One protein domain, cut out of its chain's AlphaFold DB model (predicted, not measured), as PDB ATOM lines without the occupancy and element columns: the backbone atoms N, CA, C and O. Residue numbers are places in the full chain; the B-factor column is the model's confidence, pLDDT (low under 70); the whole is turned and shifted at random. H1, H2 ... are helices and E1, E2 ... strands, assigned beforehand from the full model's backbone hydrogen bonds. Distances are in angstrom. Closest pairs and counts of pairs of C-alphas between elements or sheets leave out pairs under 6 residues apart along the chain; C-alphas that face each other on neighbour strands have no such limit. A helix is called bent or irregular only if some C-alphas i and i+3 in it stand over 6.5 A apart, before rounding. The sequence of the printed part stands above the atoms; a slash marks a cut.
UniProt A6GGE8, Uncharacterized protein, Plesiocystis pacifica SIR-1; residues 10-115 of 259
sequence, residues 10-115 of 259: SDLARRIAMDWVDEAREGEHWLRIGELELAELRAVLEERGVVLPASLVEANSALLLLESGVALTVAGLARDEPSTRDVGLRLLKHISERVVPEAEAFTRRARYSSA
ATOM      1  N   SER A  10      40.481 -38.543  38.563       53.91
ATOM      2  CA  SER A  10      40.794 -37.826  39.808       53.91
ATOM      3  C   SER A  10      41.546 -38.719  40.800       53.91
ATOM      4  O   SER A  10      42.543 -38.301  41.388       53.91
ATOM      5  N   ASP A  11      41.143 -39.988  40.920       60.38
ATOM      6  CA  ASP A  11      41.859 -40.961  41.748       60.38
ATOM      7  C   ASP A  11      43.246 -41.292  41.194       60.38
ATOM      8  O   ASP A  11      44.207 -41.343  41.956       60.38
ATOM      9  N   LEU A  12      43.385 -41.464  39.879       62.72
ATOM     10  CA  LEU A  12      44.680 -41.701  39.244       62.72
ATOM     11  C   LEU A  12      45.614 -40.496  39.409       62.72
ATOM     12  O   LEU A  12      46.776 -40.660  39.772       62.72
ATOM     13  N   ALA A  13      45.086 -39.290  39.201       61.31
ATOM     14  CA  ALA A  13      45.788 -38.040  39.461       61.31
ATOM     15  C   ALA A  13      46.279 -37.957  40.913       61.31
ATOM     16  O   ALA A  13      47.439 -37.626  41.156       61.31
ATOM     17  N   ARG A  14      45.426 -38.327  41.875       63.31
ATOM     18  CA  ARG A  14      45.780 -38.384  43.296       63.31
ATOM     19  C   ARG A  14      46.849 -39.441  43.583       63.31
ATOM     20  O   ARG A  14      47.792 -39.135  44.299       63.31
ATOM     21  N   ARG A  15      46.751 -40.645  43.007       66.06
ATOM     22  CA  ARG A  15      47.756 -41.715  43.180       66.06
ATOM     23  C   ARG A  15      49.123 -41.304  42.627       66.06
ATOM     24  O   ARG A  15      50.130 -41.510  43.287       66.06
ATOM     25  N   ILE A  16      49.159 -40.654  41.465       65.00
ATOM     26  CA  ILE A  16      50.407 -40.150  40.871       65.00
ATOM     27  C   ILE A  16      50.992 -39.004  41.706       65.00
ATOM     28  O   ILE A  16      52.201 -38.956  41.912       65.00
ATOM     29  N   ALA A  17      50.145 -38.104  42.213       62.91
ATOM     30  CA  ALA A  17      50.580 -36.958  43.009       62.91
ATOM     31  C   ALA A  17      50.947 -37.302  44.467       62.91
ATOM     32  O   ALA A  17      51.705 -36.555  45.080       62.91
ATOM     33  N   MET A  18      50.402 -38.384  45.038       64.81
ATOM     34  CA  MET A  18      50.576 -38.745  46.453       64.81
ATOM     35  C   MET A  18      51.299 -40.079  46.644       64.81
ATOM     36  O   MET A  18      52.328 -40.118  47.308       64.81
ATOM     37  N   ASP A  19      50.788 -41.165  46.061       67.06
ATOM     38  CA  ASP A  19      51.291 -42.523  46.325       67.06
ATOM     39  C   ASP A  19      52.590 -42.824  45.572       67.06
ATOM     40  O   ASP A  19      53.385 -43.654  46.009       67.06
ATOM     41  N   TRP A  20      52.815 -42.156  44.441       72.25
ATOM     42  CA  TRP A  20      54.035 -42.284  43.641       72.25
ATOM     43  C   TRP A  20      54.899 -41.031  43.685       72.25
ATOM     44  O   TRP A  20      55.738 -40.859  42.812       72.25
ATOM     45  N   VAL A  21      54.739 -40.164  44.686       67.50
ATOM     46  CA  VAL A  21      55.486 -38.896  44.784       67.50
ATOM     47  C   VAL A  21      57.014 -39.089  44.799       67.50
ATOM     48  O   VAL A  21      57.752 -38.220  44.342       67.50
ATOM     49  N   ASP A  22      57.489 -40.251  45.261       73.94
ATOM     50  CA  ASP A  22      58.913 -40.606  45.284       73.94
ATOM     51  C   ASP A  22      59.447 -41.087  43.914       73.94
ATOM     52  O   ASP A  22      60.649 -41.008  43.651       73.94
ATOM     53  N   GLU A  23      58.565 -41.572  43.030       78.50
ATOM     54  CA  GLU A  23      58.902 -42.123  41.705       78.50
ATOM     55  C   GLU A  23      58.516 -41.158  40.558       78.50
ATOM     56  O   GLU A  23      59.228 -41.050  39.559       78.50
ATOM     57  N   ALA A  24      57.409 -40.425  40.700       80.12
ATOM     58  CA  ALA A  24      56.831 -39.534  39.704       80.12
ATOM     59  C   ALA A  24      57.294 -38.088  39.910       80.12
ATOM     60  O   ALA A  24      57.127 -37.495  40.972       80.12
ATOM     61  N   ARG A  25      57.809 -37.480  38.842       81.25
ATOM     62  CA  ARG A  25      58.303 -36.095  38.846       81.25
ATOM     63  C   ARG A  25      57.537 -35.231  37.857       81.25
ATOM     64  O   ARG A  25      57.362 -35.629  36.705       81.25
ATOM     65  N   GLU A  26      57.125 -34.045  38.293       80.06
ATOM     66  CA  GLU A  26      56.559 -33.023  37.408       80.06
ATOM     67  C   GLU A  26      57.587 -32.613  36.341       80.06
ATOM     68  O   GLU A  26      58.786 -32.531  36.612       80.06
ATOM     69  N   GLY A  27      57.137 -32.413  35.103       74.69
ATOM     70  CA  GLY A  27      57.984 -32.117  33.945       74.69
ATOM     71  C   GLY A  27      58.628 -33.342  33.296       74.69
ATOM     72  O   GLY A  27      58.911 -33.312  32.101       74.69
ATOM     73  N   GLU A  28      58.814 -34.432  34.044       79.44
ATOM     74  CA  GLU A  28      59.354 -35.688  33.516       79.44
ATOM     75  C   GLU A  28      58.254 -36.717  33.267       79.44
ATOM     76  O   GLU A  28      58.267 -37.364  32.232       79.44
ATOM     77  N   HIS A  29      57.290 -36.858  34.177       82.12
ATOM     78  CA  HIS A  29      56.236 -37.875  34.117       82.12
ATOM     79  C   HIS A  29      54.858 -37.258  33.878       82.12
ATOM     80  O   HIS A  29      54.011 -37.842  33.205       82.12
ATOM     81  N   TRP A  30      54.620 -36.063  34.400       80.38
ATOM     82  CA  TRP A  30      53.346 -35.379  34.246       80.38
ATOM     83  C   TRP A  30      53.531 -33.867  34.197       80.38
ATOM     84  O   TRP A  30      54.542 -33.340  34.654       80.38
ATOM     85  N   LEU A  31      52.541 -33.171  33.647       80.88
ATOM     86  CA  LEU A  31      52.431 -31.717  33.672       80.88
ATOM     87  C   LEU A  31      51.069 -31.323  34.226       80.88
ATOM     88  O   LEU A  31      50.048 -31.903  33.847       80.88
ATOM     89  N   ARG A  32      51.039 -30.324  35.107       81.56
ATOM     90  CA  ARG A  32      49.780 -29.713  35.523       81.56
ATOM     91  C   ARG A  32      49.371 -28.653  34.516       81.56
ATOM     92  O   ARG A  32      50.106 -27.709  34.257       81.56
ATOM     93  N   ILE A  33      48.166 -28.812  33.992       78.94
ATOM     94  CA  ILE A  33      47.508 -27.834  33.140       78.94
ATOM     95  C   ILE A  33      46.538 -27.051  34.026       78.94
ATOM     96  O   ILE A  33      45.621 -27.630  34.624       78.94
ATOM     97  N   GLY A  34      46.797 -25.750  34.161       77.06
ATOM     98  CA  GLY A  34      45.943 -24.815  34.883       77.06
ATOM     99  C   GLY A  34      44.647 -24.520  34.131       77.06
ATOM    100  O   GLY A  34      44.424 -25.003  33.026       77.06
ATOM    101  N   GLU A  35      43.764 -23.742  34.749       79.88
ATOM    102  CA  GLU A  35      42.432 -23.445  34.206       79.88
ATOM    103  C   GLU A  35      42.496 -22.754  32.839       79.88
ATOM    104  O   GLU A  35      41.761 -23.121  31.921       79.88
ATOM    105  N   LEU A  36      43.415 -21.795  32.691       78.00
ATOM    106  CA  LEU A  36      43.579 -21.017  31.467       78.00
ATOM    107  C   LEU A  36      44.122 -21.889  30.327       78.00
ATOM    108  O   LEU A  36      43.525 -21.950  29.255       78.00
ATOM    109  N   GLU A  37      45.204 -22.627  30.581       78.31
ATOM    110  CA  GLU A  37      45.813 -23.519  29.591       78.31
ATOM    111  C   GLU A  37      44.879 -24.684  29.227       78.31
ATOM    112  O   GLU A  37      44.883 -25.172  28.095       78.31
ATOM    113  N   LEU A  38      44.044 -25.127  30.172       81.56
ATOM    114  CA  LEU A  38      43.057 -26.174  29.936       81.56
ATOM    115  C   LEU A  38      41.914 -25.670  29.054       81.56
ATOM    116  O   LEU A  38      41.469 -26.406  28.174       81.56
ATOM    117  N   ALA A  39      41.454 -24.432  29.249       82.00
ATOM    118  CA  ALA A  39      40.454 -23.814  28.383       82.00
ATOM    119  C   ALA A  39      40.965 -23.672  26.938       82.00
ATOM    120  O   ALA A  39      40.247 -24.018  25.998       82.00
ATOM    121  N   GLU A  40      42.220 -23.250  26.760       82.69
ATOM    122  CA  GLU A  40      42.867 -23.186  25.442       82.69
ATOM    123  C   GLU A  40      42.976 -24.571  24.795       82.69
ATOM    124  O   GLU A  40      42.608 -24.754  23.631       82.69
ATOM    125  N   LEU A  41      43.417 -25.576  25.556       80.56
ATOM    126  CA  LEU A  41      43.523 -26.948  25.065       80.56
ATOM    127  C   LEU A  41      42.158 -27.511  24.641       80.56
ATOM    128  O   LEU A  41      42.068 -28.157  23.597       80.56
ATOM    129  N   ARG A  42      41.095 -27.261  25.415       85.19
ATOM    130  CA  ARG A  42      39.729 -27.683  25.063       85.19
ATOM    131  C   ARG A  42      39.278 -27.074  23.748       85.19
ATOM    132  O   ARG A  42      38.845 -27.820  22.878       85.19
ATOM    133  N   ALA A  43      39.449 -25.765  23.583       83.25
ATOM    134  CA  ALA A  43      39.061 -25.071  22.360       83.25
ATOM    135  C   ALA A  43      39.769 -25.656  21.126       83.25
ATOM    136  O   ALA A  43      39.127 -25.937  20.116       83.25
ATOM    137  N   VAL A  44      41.075 -25.934  21.230       81.62
ATOM    138  CA  VAL A  44      41.852 -26.557  20.143       81.62
ATOM    139  C   VAL A  44      41.372 -27.978  19.833       81.62
ATOM    140  O   VAL A  44      41.353 -28.392  18.674       81.62
ATOM    141  N   LEU A  45      41.016 -28.759  20.853       82.12
ATOM    142  CA  LEU A  45      40.522 -30.123  20.669       82.12
ATOM    143  C   LEU A  45      39.106 -30.140  20.071       82.12
ATOM    144  O   LEU A  45      38.843 -30.934  19.168       82.12
ATOM    145  N   GLU A  46      38.232 -29.235  20.505       82.94
ATOM    146  CA  GLU A  46      36.885 -29.051  19.954       82.94
ATOM    147  C   GLU A  46      36.920 -28.609  18.488       82.94
ATOM    148  O   GLU A  46      36.222 -29.193  17.660       82.94
ATOM    149  N   GLU A  47      37.787 -27.655  18.131       79.50
ATOM    150  CA  GLU A  47      37.998 -27.224  16.740       79.50
ATOM    151  C   GLU A  47      38.440 -28.394  15.844       79.50
ATOM    152  O   GLU A  47      38.068 -28.490  14.673       79.50
ATOM    153  N   ARG A  48      39.189 -29.342  16.416       78.12
ATOM    154  CA  ARG A  48      39.633 -30.570  15.743       78.12
ATOM    155  C   ARG A  48      38.593 -31.694  15.768       78.12
ATOM    156  O   ARG A  48      38.897 -32.801  15.323       78.12
ATOM    157  N   GLY A  49      37.389 -31.432  16.273       82.19
ATOM    158  CA  GLY A  49      36.288 -32.393  16.340       82.19
ATOM    159  C   GLY A  49      36.496 -33.510  17.365       82.19
ATOM    160  O   GLY A  49      35.872 -34.567  17.257       82.19
ATOM    161  N   VAL A  50      37.386 -33.313  18.341       84.56
ATOM    162  CA  VAL A  50      37.618 -34.287  19.409       84.56
ATOM    163  C   VAL A  50      36.476 -34.199  20.416       84.56
ATOM    164  O   VAL A  50      36.230 -33.154  21.010       84.56
ATOM    165  N   VAL A  51      35.794 -35.322  20.645       83.94
ATOM    166  CA  VAL A  51      34.750 -35.419  21.671       83.94
ATOM    167  C   VAL A  51      35.411 -35.577  23.037       83.94
ATOM    168  O   VAL A  51      36.005 -36.616  23.334       83.94
ATOM    169  N   LEU A  52      35.314 -34.538  23.864       79.44
ATOM    170  CA  LEU A  52      35.885 -34.530  25.207       79.44
ATOM    171  C   LEU A  52      34.958 -35.247  26.205       79.44
ATOM    172  O   LEU A  52      33.737 -35.088  26.139       79.44
ATOM    173  N   PRO A  53      35.505 -36.026  27.155       79.75
ATOM    174  CA  PRO A  53      34.706 -36.608  28.229       79.75
ATOM    175  C   PRO A  53      34.193 -35.513  29.176       79.75
ATOM    176  O   PRO A  53      34.907 -34.548  29.439       79.75
ATOM    177  N   ALA A  54      32.993 -35.688  29.744       77.06
ATOM    178  CA  ALA A  54      32.348 -34.698  30.623       77.06
ATOM    179  C   ALA A  54      33.244 -34.256  31.795       77.06
ATOM    180  O   ALA A  54      33.360 -33.068  32.086       77.06
ATOM    181  N   SER A  55      33.993 -35.196  32.381       75.06
ATOM    182  CA  SER A  55      34.969 -34.919  33.439       75.06
ATOM    183  C   SER A  55      36.067 -33.938  33.015       75.06
ATOM    184  O   SER A  55      36.560 -33.171  33.834       75.06
ATOM    185  N   LEU A  56      36.468 -33.959  31.739       76.94
ATOM    186  CA  LEU A  56      37.439 -33.022  31.187       76.94
ATOM    187  C   LEU A  56      36.775 -31.742  30.697       76.94
ATOM    188  O   LEU A  56      37.516 -30.804  30.488       76.94
ATOM    189  N   VAL A  57      35.455 -31.662  30.520       79.50
ATOM    190  CA  VAL A  57      34.738 -30.419  30.170       79.50
ATOM    191  C   VAL A  57      34.504 -29.557  31.416       79.50
ATOM    192  O   VAL A  57      34.650 -28.341  31.362       79.50
ATOM    193  N   GLU A  58      34.217 -30.188  32.554       80.06
ATOM    194  CA  GLU A  58      33.864 -29.508  33.811       80.06
ATOM    195  C   GLU A  58      35.068 -29.200  34.722       80.06
ATOM    196  O   GLU A  58      34.934 -28.497  35.720       80.06
ATOM    197  N   ALA A  59      36.260 -29.720  34.413       79.38
ATOM    198  CA  ALA A  59      37.437 -29.547  35.267       79.38
ATOM    199  C   ALA A  59      37.998 -28.107  35.262       79.38
ATOM    200  O   ALA A  59      38.045 -27.448  34.229       79.38
ATOM    201  N   ASN A  60      38.546 -27.650  36.388       77.44
ATOM    202  CA  ASN A  60      39.292 -26.377  36.447       77.44
ATOM    203  C   ASN A  60      40.810 -26.576  36.299       77.44
ATOM    204  O   ASN A  60      41.572 -25.622  36.237       77.44
ATOM    205  N   SER A  61      41.280 -27.822  36.291       77.31
ATOM    206  CA  SER A  61      42.676 -28.171  36.024       77.31
ATOM    207  C   SER A  61      42.769 -29.642  35.638       77.31
ATOM    208  O   SER A  61      41.889 -30.428  35.999       77.31
ATOM    209  N   ALA A  62      43.825 -30.017  34.923       80.31
ATOM    210  CA  ALA A  62      44.061 -31.396  34.513       80.31
ATOM    211  C   ALA A  62      45.532 -31.780  34.702       80.31
ATOM    212  O   ALA A  62      46.424 -30.938  34.616       80.31
ATOM    213  N   LEU A  63      45.784 -33.066  34.938       77.62
ATOM    214  CA  LEU A  63      47.125 -33.633  34.864       77.62
ATOM    215  C   LEU A  63      47.299 -34.295  33.503       77.62
ATOM    216  O   LEU A  63      46.582 -35.236  33.159       77.62
ATOM    217  N   LEU A  64      48.260 -33.796  32.740       81.06
ATOM    218  CA  LEU A  64      48.681 -34.398  31.490       81.06
ATOM    219  C   LEU A  64      49.788 -35.405  31.785       81.06
ATOM    220  O   LEU A  64      50.838 -35.035  32.307       81.06
ATOM    221  N   LEU A  65      49.567 -36.669  31.440       78.62
ATOM    222  CA  LEU A  65      50.600 -37.694  31.548       78.62
ATOM    223  C   LEU A  65      51.493 -37.665  30.311       78.62
ATOM    224  O   LEU A  65      51.008 -37.742  29.182       78.62
ATOM    225  N   LEU A  66      52.798 -37.569  30.545       80.81
ATOM    226  CA  LEU A  66      53.817 -37.733  29.513       80.81
ATOM    227  C   LEU A  66      54.052 -39.227  29.263       80.81
ATOM    228  O   LEU A  66      53.643 -40.061  30.067       80.81
ATOM    229  N   GLU A  67      54.722 -39.585  28.168       80.00
ATOM    230  CA  GLU A  67      54.961 -40.990  27.793       80.00
ATOM    231  C   GLU A  67      55.574 -41.818  28.941       80.00
ATOM    232  O   GLU A  67      55.066 -42.879  29.305       80.00
ATOM    233  N   SER A  68      56.612 -41.281  29.576       80.31
ATOM    234  CA  SER A  68      57.259 -41.792  30.794       80.31
ATOM    235  C   SER A  68      56.300 -41.916  31.982       80.31
ATOM    236  O   SER A  68      56.370 -42.891  32.726       80.31
ATOM    237  N   GLY A  69      55.367 -40.977  32.161       80.44
ATOM    238  CA  GLY A  69      54.339 -41.051  33.201       80.44
ATOM    239  C   GLY A  69      53.265 -42.091  32.923       80.44
ATOM    240  O   GLY A  69      52.816 -42.765  33.850       80.44
ATOM    241  N   VAL A  70      52.886 -42.292  31.658       80.94
ATOM    242  CA  VAL A  70      52.026 -43.416  31.259       80.94
ATOM    243  C   VAL A  70      52.756 -44.732  31.535       80.94
ATOM    244  O   VAL A  70      52.153 -45.656  32.080       80.94
ATOM    245  N   ALA A  71      54.059 -44.812  31.243       81.19
ATOM    246  CA  ALA A  71      54.867 -46.000  31.511       81.19
ATOM    247  C   ALA A  71      54.963 -46.307  33.010       81.19
ATOM    248  O   ALA A  71      54.731 -47.448  33.419       81.19
ATOM    249  N   LEU A  72      55.215 -45.282  33.827       80.94
ATOM    250  CA  LEU A  72      55.208 -45.379  35.284       80.94
ATOM    251  C   LEU A  72      53.833 -45.819  35.802       80.94
ATOM    252  O   LEU A  72      53.742 -46.707  36.647       80.94
ATOM    253  N   THR A  73      52.758 -45.279  35.224       77.31
ATOM    254  CA  THR A  73      51.384 -45.618  35.603       77.31
ATOM    255  C   THR A  73      51.035 -47.066  35.326       77.31
ATOM    256  O   THR A  73      50.486 -47.761  36.182       77.31
ATOM    257  N   VAL A  74      51.393 -47.550  34.143       80.44
ATOM    258  CA  VAL A  74      51.220 -48.954  33.775       80.44
ATOM    259  C   VAL A  74      52.058 -49.852  34.681       80.44
ATOM    260  O   VAL A  74      51.558 -50.880  35.134       80.44
ATOM    261  N   ALA A  75      53.304 -49.473  34.975       77.94
ATOM    262  CA  ALA A  75      54.180 -50.240  35.854       77.94
ATOM    263  C   ALA A  75      53.646 -50.313  37.292       77.94
ATOM    264  O   ALA A  75      53.703 -51.382  37.896       77.94
ATOM    265  N   GLY A  76      53.099 -49.214  37.817       75.81
ATOM    266  CA  GLY A  76      52.502 -49.147  39.148       75.81
ATOM    267  C   GLY A  76      51.200 -49.944  39.254       75.81
ATOM    268  O   GLY A  76      51.075 -50.781  40.142       75.81
ATOM    269  N   LEU A  77      50.265 -49.779  38.311       70.94
ATOM    270  CA  LEU A  77      48.999 -50.534  38.293       70.94
ATOM    271  C   LEU A  77      49.205 -52.038  38.053       70.94
ATOM    272  O   LEU A  77      48.461 -52.867  38.575       70.94
ATOM    273  N   ALA A  78      50.244 -52.407  37.302       68.12
ATOM    274  CA  ALA A  78      50.629 -53.796  37.076       68.12
ATOM    275  C   ALA A  78      51.160 -54.514  38.328       68.12
ATOM    276  O   ALA A  78      51.220 -55.747  38.320       68.12
ATOM    277  N   ARG A  79      51.578 -53.778  39.372       70.56
ATOM    278  CA  ARG A  79      51.959 -54.368  40.669       70.56
ATOM    279  C   ARG A  79      50.728 -54.876  41.427       70.56
ATOM    280  O   ARG A  79      50.837 -55.884  42.118       70.56
ATOM    281  N   ASP A  80      49.582 -54.223  41.237       68.19
ATOM    282  CA  ASP A  80      48.338 -54.519  41.951       68.19
ATOM    283  C   ASP A  80      47.473 -55.563  41.218       68.19
ATOM    284  O   ASP A  80      46.832 -56.390  41.865       68.19
ATOM    285  N   GLU A  81      47.467 -55.574  39.875       73.19
ATOM    286  CA  GLU A  81      46.618 -56.483  39.091       73.19
ATOM    287  C   GLU A  81      47.282 -56.953  37.766       73.19
ATOM    288  O   GLU A  81      47.536 -56.143  36.864       73.19
ATOM    289  N   PRO A  82      47.557 -58.265  37.581       68.88
ATOM    290  CA  PRO A  82      48.306 -58.777  36.422       68.88
ATOM    291  C   PRO A  82      47.610 -58.605  35.063       68.88
ATOM    292  O   PRO A  82      48.284 -58.495  34.037       68.88
ATOM    293  N   SER A  83      46.276 -58.585  35.032       71.50
ATOM    294  CA  SER A  83      45.463 -58.384  33.819       71.50
ATOM    295  C   SER A  83      45.632 -56.974  33.238       71.50
ATOM    296  O   SER A  83      45.665 -56.795  32.019       71.50
ATOM    297  N   THR A  84      45.820 -55.982  34.107       69.81
ATOM    298  CA  THR A  84      45.992 -54.564  33.765       69.81
ATOM    299  C   THR A  84      47.369 -54.288  33.150       69.81
ATOM    300  O   THR A  84      47.521 -53.388  32.319       69.81
ATOM    301  N   ARG A  85      48.365 -55.134  33.458       74.94
ATOM    302  CA  ARG A  85      49.724 -55.061  32.901       74.94
ATOM    303  C   ARG A  85      49.760 -55.246  31.387       74.94
ATOM    304  O   ARG A  85      50.424 -54.481  30.695       74.94
ATOM    305  N   ASP A  86      49.065 -56.252  30.866       78.00
ATOM    306  CA  ASP A  86      49.111 -56.582  29.436       78.00
ATOM    307  C   ASP A  86      48.403 -55.522  28.574       78.00
ATOM    308  O   ASP A  86      48.890 -55.135  27.510       78.00
ATOM    309  N   VAL A  87      47.279 -54.989  29.061       78.00
ATOM    310  CA  VAL A  87      46.576 -53.872  28.412       78.00
ATOM    311  C   VAL A  87      47.446 -52.614  28.418       78.00
ATOM    312  O   VAL A  87      47.585 -51.959  27.384       78.00
ATOM    313  N   GLY A  88      48.087 -52.310  29.548       75.44
ATOM    314  CA  GLY A  88      48.981 -51.162  29.666       75.44
ATOM    315  C   GLY A  88      50.210 -51.255  28.757       75.44
ATOM    316  O   GLY A  88      50.543 -50.286  28.081       75.44
ATOM    317  N   LEU A  89      50.849 -52.425  28.659       79.69
ATOM    318  CA  LEU A  89      51.990 -52.633  27.755       79.69
ATOM    319  C   LEU A  89      51.594 -52.479  26.281       79.69
ATOM    320  O   LEU A  89      52.337 -51.883  25.500       79.69
ATOM    321  N   ARG A  90      50.408 -52.967  25.898       81.38
ATOM    322  CA  ARG A  90      49.868 -52.764  24.546       81.38
ATOM    323  C   ARG A  90      49.582 -51.292  24.255       81.38
ATOM    324  O   ARG A  90      49.878 -50.836  23.151       81.38
ATOM    325  N   LEU A  91      49.064 -50.547  25.230       79.19
ATOM    326  CA  LEU A  91      48.838 -49.106  25.107       79.19
ATOM    327  C   LEU A  91      50.156 -48.335  24.950       79.19
ATOM    328  O   LEU A  91      50.267 -47.516  24.042       79.19
ATOM    329  N   LEU A  92      51.172 -48.634  25.763       80.88
ATOM    330  CA  LEU A  92      52.496 -48.005  25.658       80.88
ATOM    331  C   LEU A  92      53.146 -48.253  24.302       80.88
ATOM    332  O   LEU A  92      53.668 -47.331  23.671       80.88
ATOM    333  N   LYS A  93      53.067 -49.495  23.820       82.94
ATOM    334  CA  LYS A  93      53.548 -49.849  22.488       82.94
ATOM    335  C   LYS A  93      52.811 -49.063  21.402       82.94
ATOM    336  O   LYS A  93      53.431 -48.553  20.481       82.94
ATOM    337  N   HIS A  94      51.494 -48.912  21.522       81.94
ATOM    338  CA  HIS A  94      50.712 -48.135  20.565       81.94
ATOM    339  C   HIS A  94      51.072 -46.640  20.572       81.94
ATOM    340  O   HIS A  94      51.205 -46.038  19.507       81.94
ATOM    341  N   ILE A  95      51.259 -46.047  21.754       78.81
ATOM    342  CA  ILE A  95      51.639 -44.634  21.894       78.81
ATOM    343  C   ILE A  95      53.017 -44.383  21.269       78.81
ATOM    344  O   ILE A  95      53.146 -43.495  20.427       78.81
ATOM    345  N   SER A  96      54.012 -45.199  21.626       79.19
ATOM    346  CA  SER A  96      55.392 -45.055  21.139       79.19
ATOM    347  C   SER A  96      55.535 -45.343  19.640       79.19
ATOM    348  O   SER A  96      56.219 -44.607  18.934       79.19
ATOM    349  N   GLU A  97      54.872 -46.380  19.118       83.62
ATOM    350  CA  GLU A  97      55.045 -46.792  17.717       83.62
ATOM    351  C   GLU A  97      54.161 -46.022  16.729       83.62
ATOM    352  O   GLU A  97      54.485 -45.979  15.542       83.62
ATOM    353  N   ARG A  98      53.033 -45.452  17.173       78.44
ATOM    354  CA  ARG A  98      52.075 -44.791  16.270       78.44
ATOM    355  C   ARG A  98      51.804 -43.339  16.619       78.44
ATOM    356  O   ARG A  98      51.960 -42.480  15.760       78.44
ATOM    357  N   VAL A  99      51.440 -43.048  17.865       75.12
ATOM    358  CA  VAL A  99      50.951 -41.709  18.239       75.12
ATOM    359  C   VAL A  99      52.073 -40.668  18.236       75.12
ATOM    360  O   VAL A  99      51.911 -39.606  17.635       75.12
ATOM    361  N   VAL A 100      53.221 -40.960  18.858       74.62
ATOM    362  CA  VAL A 100      54.357 -40.021  18.921       74.62
ATOM    363  C   VAL A 100      54.910 -39.704  17.519       74.62
ATOM    364  O   VAL A 100      54.974 -38.522  17.167       74.62
ATOM    365  N   PRO A 101      55.221 -40.698  16.656       75.50
ATOM    366  CA  PRO A 101      55.710 -40.420  15.305       75.50
ATOM    367  C   PRO A 101      54.721 -39.629  14.435       75.50
ATOM    368  O   PRO A 101      55.126 -38.737  13.682       75.50
ATOM    369  N   GLU A 102      53.421 -39.928  14.527       69.81
ATOM    370  CA  GLU A 102      52.381 -39.206  13.786       69.81
ATOM    371  C   GLU A 102      52.237 -37.756  14.266       69.81
ATOM    372  O   GLU A 102      52.130 -36.849  13.434       69.81
ATOM    373  N   ALA A 103      52.309 -37.515  15.579       65.19
ATOM    374  CA  ALA A 103      52.279 -36.172  16.152       65.19
ATOM    375  C   ALA A 103      53.471 -35.326  15.675       65.19
ATOM    376  O   ALA A 103      53.289 -34.199  15.210       65.19
ATOM    377  N   GLU A 104      54.685 -35.879  15.683       71.62
ATOM    378  CA  GLU A 104      55.870 -35.186  15.167       71.62
ATOM    379  C   GLU A 104      55.789 -34.905  13.661       71.62
ATOM    380  O   GLU A 104      56.239 -33.858  13.177       71.62
ATOM    381  N   ALA A 105      55.247 -35.846  12.882       68.62
ATOM    382  CA  ALA A 105      55.014 -35.647  11.456       68.62
ATOM    383  C   ALA A 105      53.988 -34.528  11.213       68.62
ATOM    384  O   ALA A 105      54.187 -33.695  10.326       68.62
ATOM    385  N   PHE A 106      52.931 -34.470  12.023       60.34
ATOM    386  CA  PHE A 106      51.921 -33.419  11.970       60.34
ATOM    387  C   PHE A 106      52.513 -32.042  12.299       60.34
ATOM    388  O   PHE A 106      52.351 -31.106  11.513       60.34
ATOM    389  N   THR A 107      53.275 -31.912  13.390       63.62
ATOM    390  CA  THR A 107      53.924 -30.645  13.766       63.62
ATOM    391  C   THR A 107      54.903 -30.163  12.695       63.62
ATOM    392  O   THR A 107      54.945 -28.969  12.391       63.62
ATOM    393  N   ARG A 108      55.662 -31.074  12.070       64.31
ATOM    394  CA  ARG A 108      56.559 -30.731  10.953       64.31
ATOM    395  C   ARG A 108      55.795 -30.219   9.732       64.31
ATOM    396  O   ARG A 108      56.195 -29.204   9.165       64.31
ATOM    397  N   ARG A 109      54.687 -30.867   9.356       64.44
ATOM    398  CA  ARG A 109      53.832 -30.413   8.242       64.44
ATOM    399  C   ARG A 109      53.195 -29.054   8.523       64.44
ATOM    400  O   ARG A 109      53.228 -28.197   7.648       64.44
ATOM    401  N   ALA A 110      52.683 -28.834   9.733       57.44
ATOM    402  CA  ALA A 110      52.081 -27.559  10.123       57.44
ATOM    403  C   ALA A 110      53.088 -26.395  10.048       57.44
ATOM    404  O   ALA A 110      52.772 -25.334   9.515       57.44
ATOM    405  N   ARG A 111      54.333 -26.612  10.499       61.03
ATOM    406  CA  ARG A 111      55.409 -25.610  10.380       61.03
ATOM    407  C   ARG A 111      55.782 -25.319   8.926       61.03
ATOM    408  O   ARG A 111      56.008 -24.165   8.584       61.03
ATOM    409  N   TYR A 112      55.828 -26.347   8.080       62.12
ATOM    410  CA  TYR A 112      56.123 -26.179   6.657       62.12
ATOM    411  C   TYR A 112      55.006 -25.417   5.920       62.12
ATOM    412  O   TYR A 112      55.303 -24.497   5.167       62.12
ATOM    413  N   SER A 113      53.732 -25.735   6.191       58.62
ATOM    414  CA  SER A 113      52.577 -25.012   5.624       58.62
ATOM    415  C   SER A 113      52.593 -23.536   6.016       58.62
ATOM    416  O   SER A 113      52.501 -22.667   5.158       58.62
ATOM    417  N   SER A 114      52.826 -23.248   7.300       67.62
ATOM    418  CA  SER A 114      52.882 -21.877   7.816       67.62
ATOM    419  C   SER A 114      54.018 -21.048   7.200       67.62
ATOM    420  O   SER A 114      53.828 -19.866   6.914       67.62
ATOM    421  N   ALA A 115      55.182 -21.655   6.943       66.12
ATOM    422  CA  ALA A 115      56.292 -20.975   6.276       66.12
ATOM    423  C   ALA A 115      55.962 -20.627   4.813       66.12
ATOM    424  O   ALA A 115      56.183 -19.494   4.390       66.12
TER     425      ALA A 115
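Overview. This is residues 10 to 115 of the 259 residues of an uncharacterized protein of Plesiocystis pacifica SIR-1 (UniProt A6GGE8). A small two-stranded ribbon, E1 and E2, lies in the middle, with a helical hairpin of H4 and H5a at one of its ends and the helices H2 and H3 by the other, while the short helix H1 lies beside it, nearest to E2. The long helix H5 bends shallowly after the hairpin and runs on as an arm, of which residues 101 to 115 stick out free. The printed part has 106 residues, with five named helices and two named strands in the order H1 E1 H2 H3 E2 H4 H5; the two strands are antiparallel, and the class is mostly helix. The whole is only just loose, close to compact, with a radius of gyration of the C-alphas of 15.7 A and spans of 48 by 32 by 25 A.

Along the chain. The sheet is made of E1, residues 30 to 33, and E2, residues 62 to 65. H4, residues 67 to 80, is 20.7 A long. H5, residues 82 to 115, was assigned as one helix by its hydrogen bonds but is bent: C-alphas 97 and 100 are 6.9 A apart. Its arms are H5a, residues 82 to 97, 23.2 A long, and H5b, residues 100 to 115, 22.9 A long, ending at C-alpha 115 (56.292, -20.975, 6.276). H1, residues 10 to 19, is 13.2 A long and begins at C-alpha 10 (40.794, -37.826, 39.808). H2, residues 35 to 47, is 18.4 A long, and H3 holds residues 54 to 57.

Arrangement. E1 and E2 are antiparallel at 154 degrees, with N 31 and O 64 at 2.9 A and N 62 and O 33 at 3.0 A, within hydrogen-bond range. The closest C-alphas of E1 and H4, Trp 30 and Gly 69, are 5.9 A apart. H4 and H5a touch and form a helical hairpin, at a shallow tilt of 12 degrees, opposite ways; their closest C-alphas, Ala 78 and Arg 85, are 4.5 A apart. H5a and H5b stand at a shallow tilt of 28 degrees. H1 and H4 are close but not clearly touching, about perpendicular at 85 degrees, with the C-alphas of Ile 16 and Thr 73 closest at 7.7 A. The closest C-alphas of H1 and E2, Ala 13 and Leu 63, are 6.5 A apart; those of H2 and E2, Leu 38 and Ala 62, 7.0 A. H2 and H3 are close but not clearly touching, with the C-alphas of Arg 42 and Val 57 closest at 7.6 A. H5b is apart from H4, for instance. Every O i to N i+4 pair is within hydrogen-bond range in H1, H2 and H5b, against 8 of 10 in H4 and 10 of 12 in H5a; H3 is too short for such a pair.

Size, cuts and confidence. The C-alphas of Asp 80 and Ala 115, the two farthest apart, are 49.6 A apart. The printed part has no cut and no long link. The mean pLDDT of the printed part is 75.1; residues 10 to 19 and 105 to 115 are among those under 70.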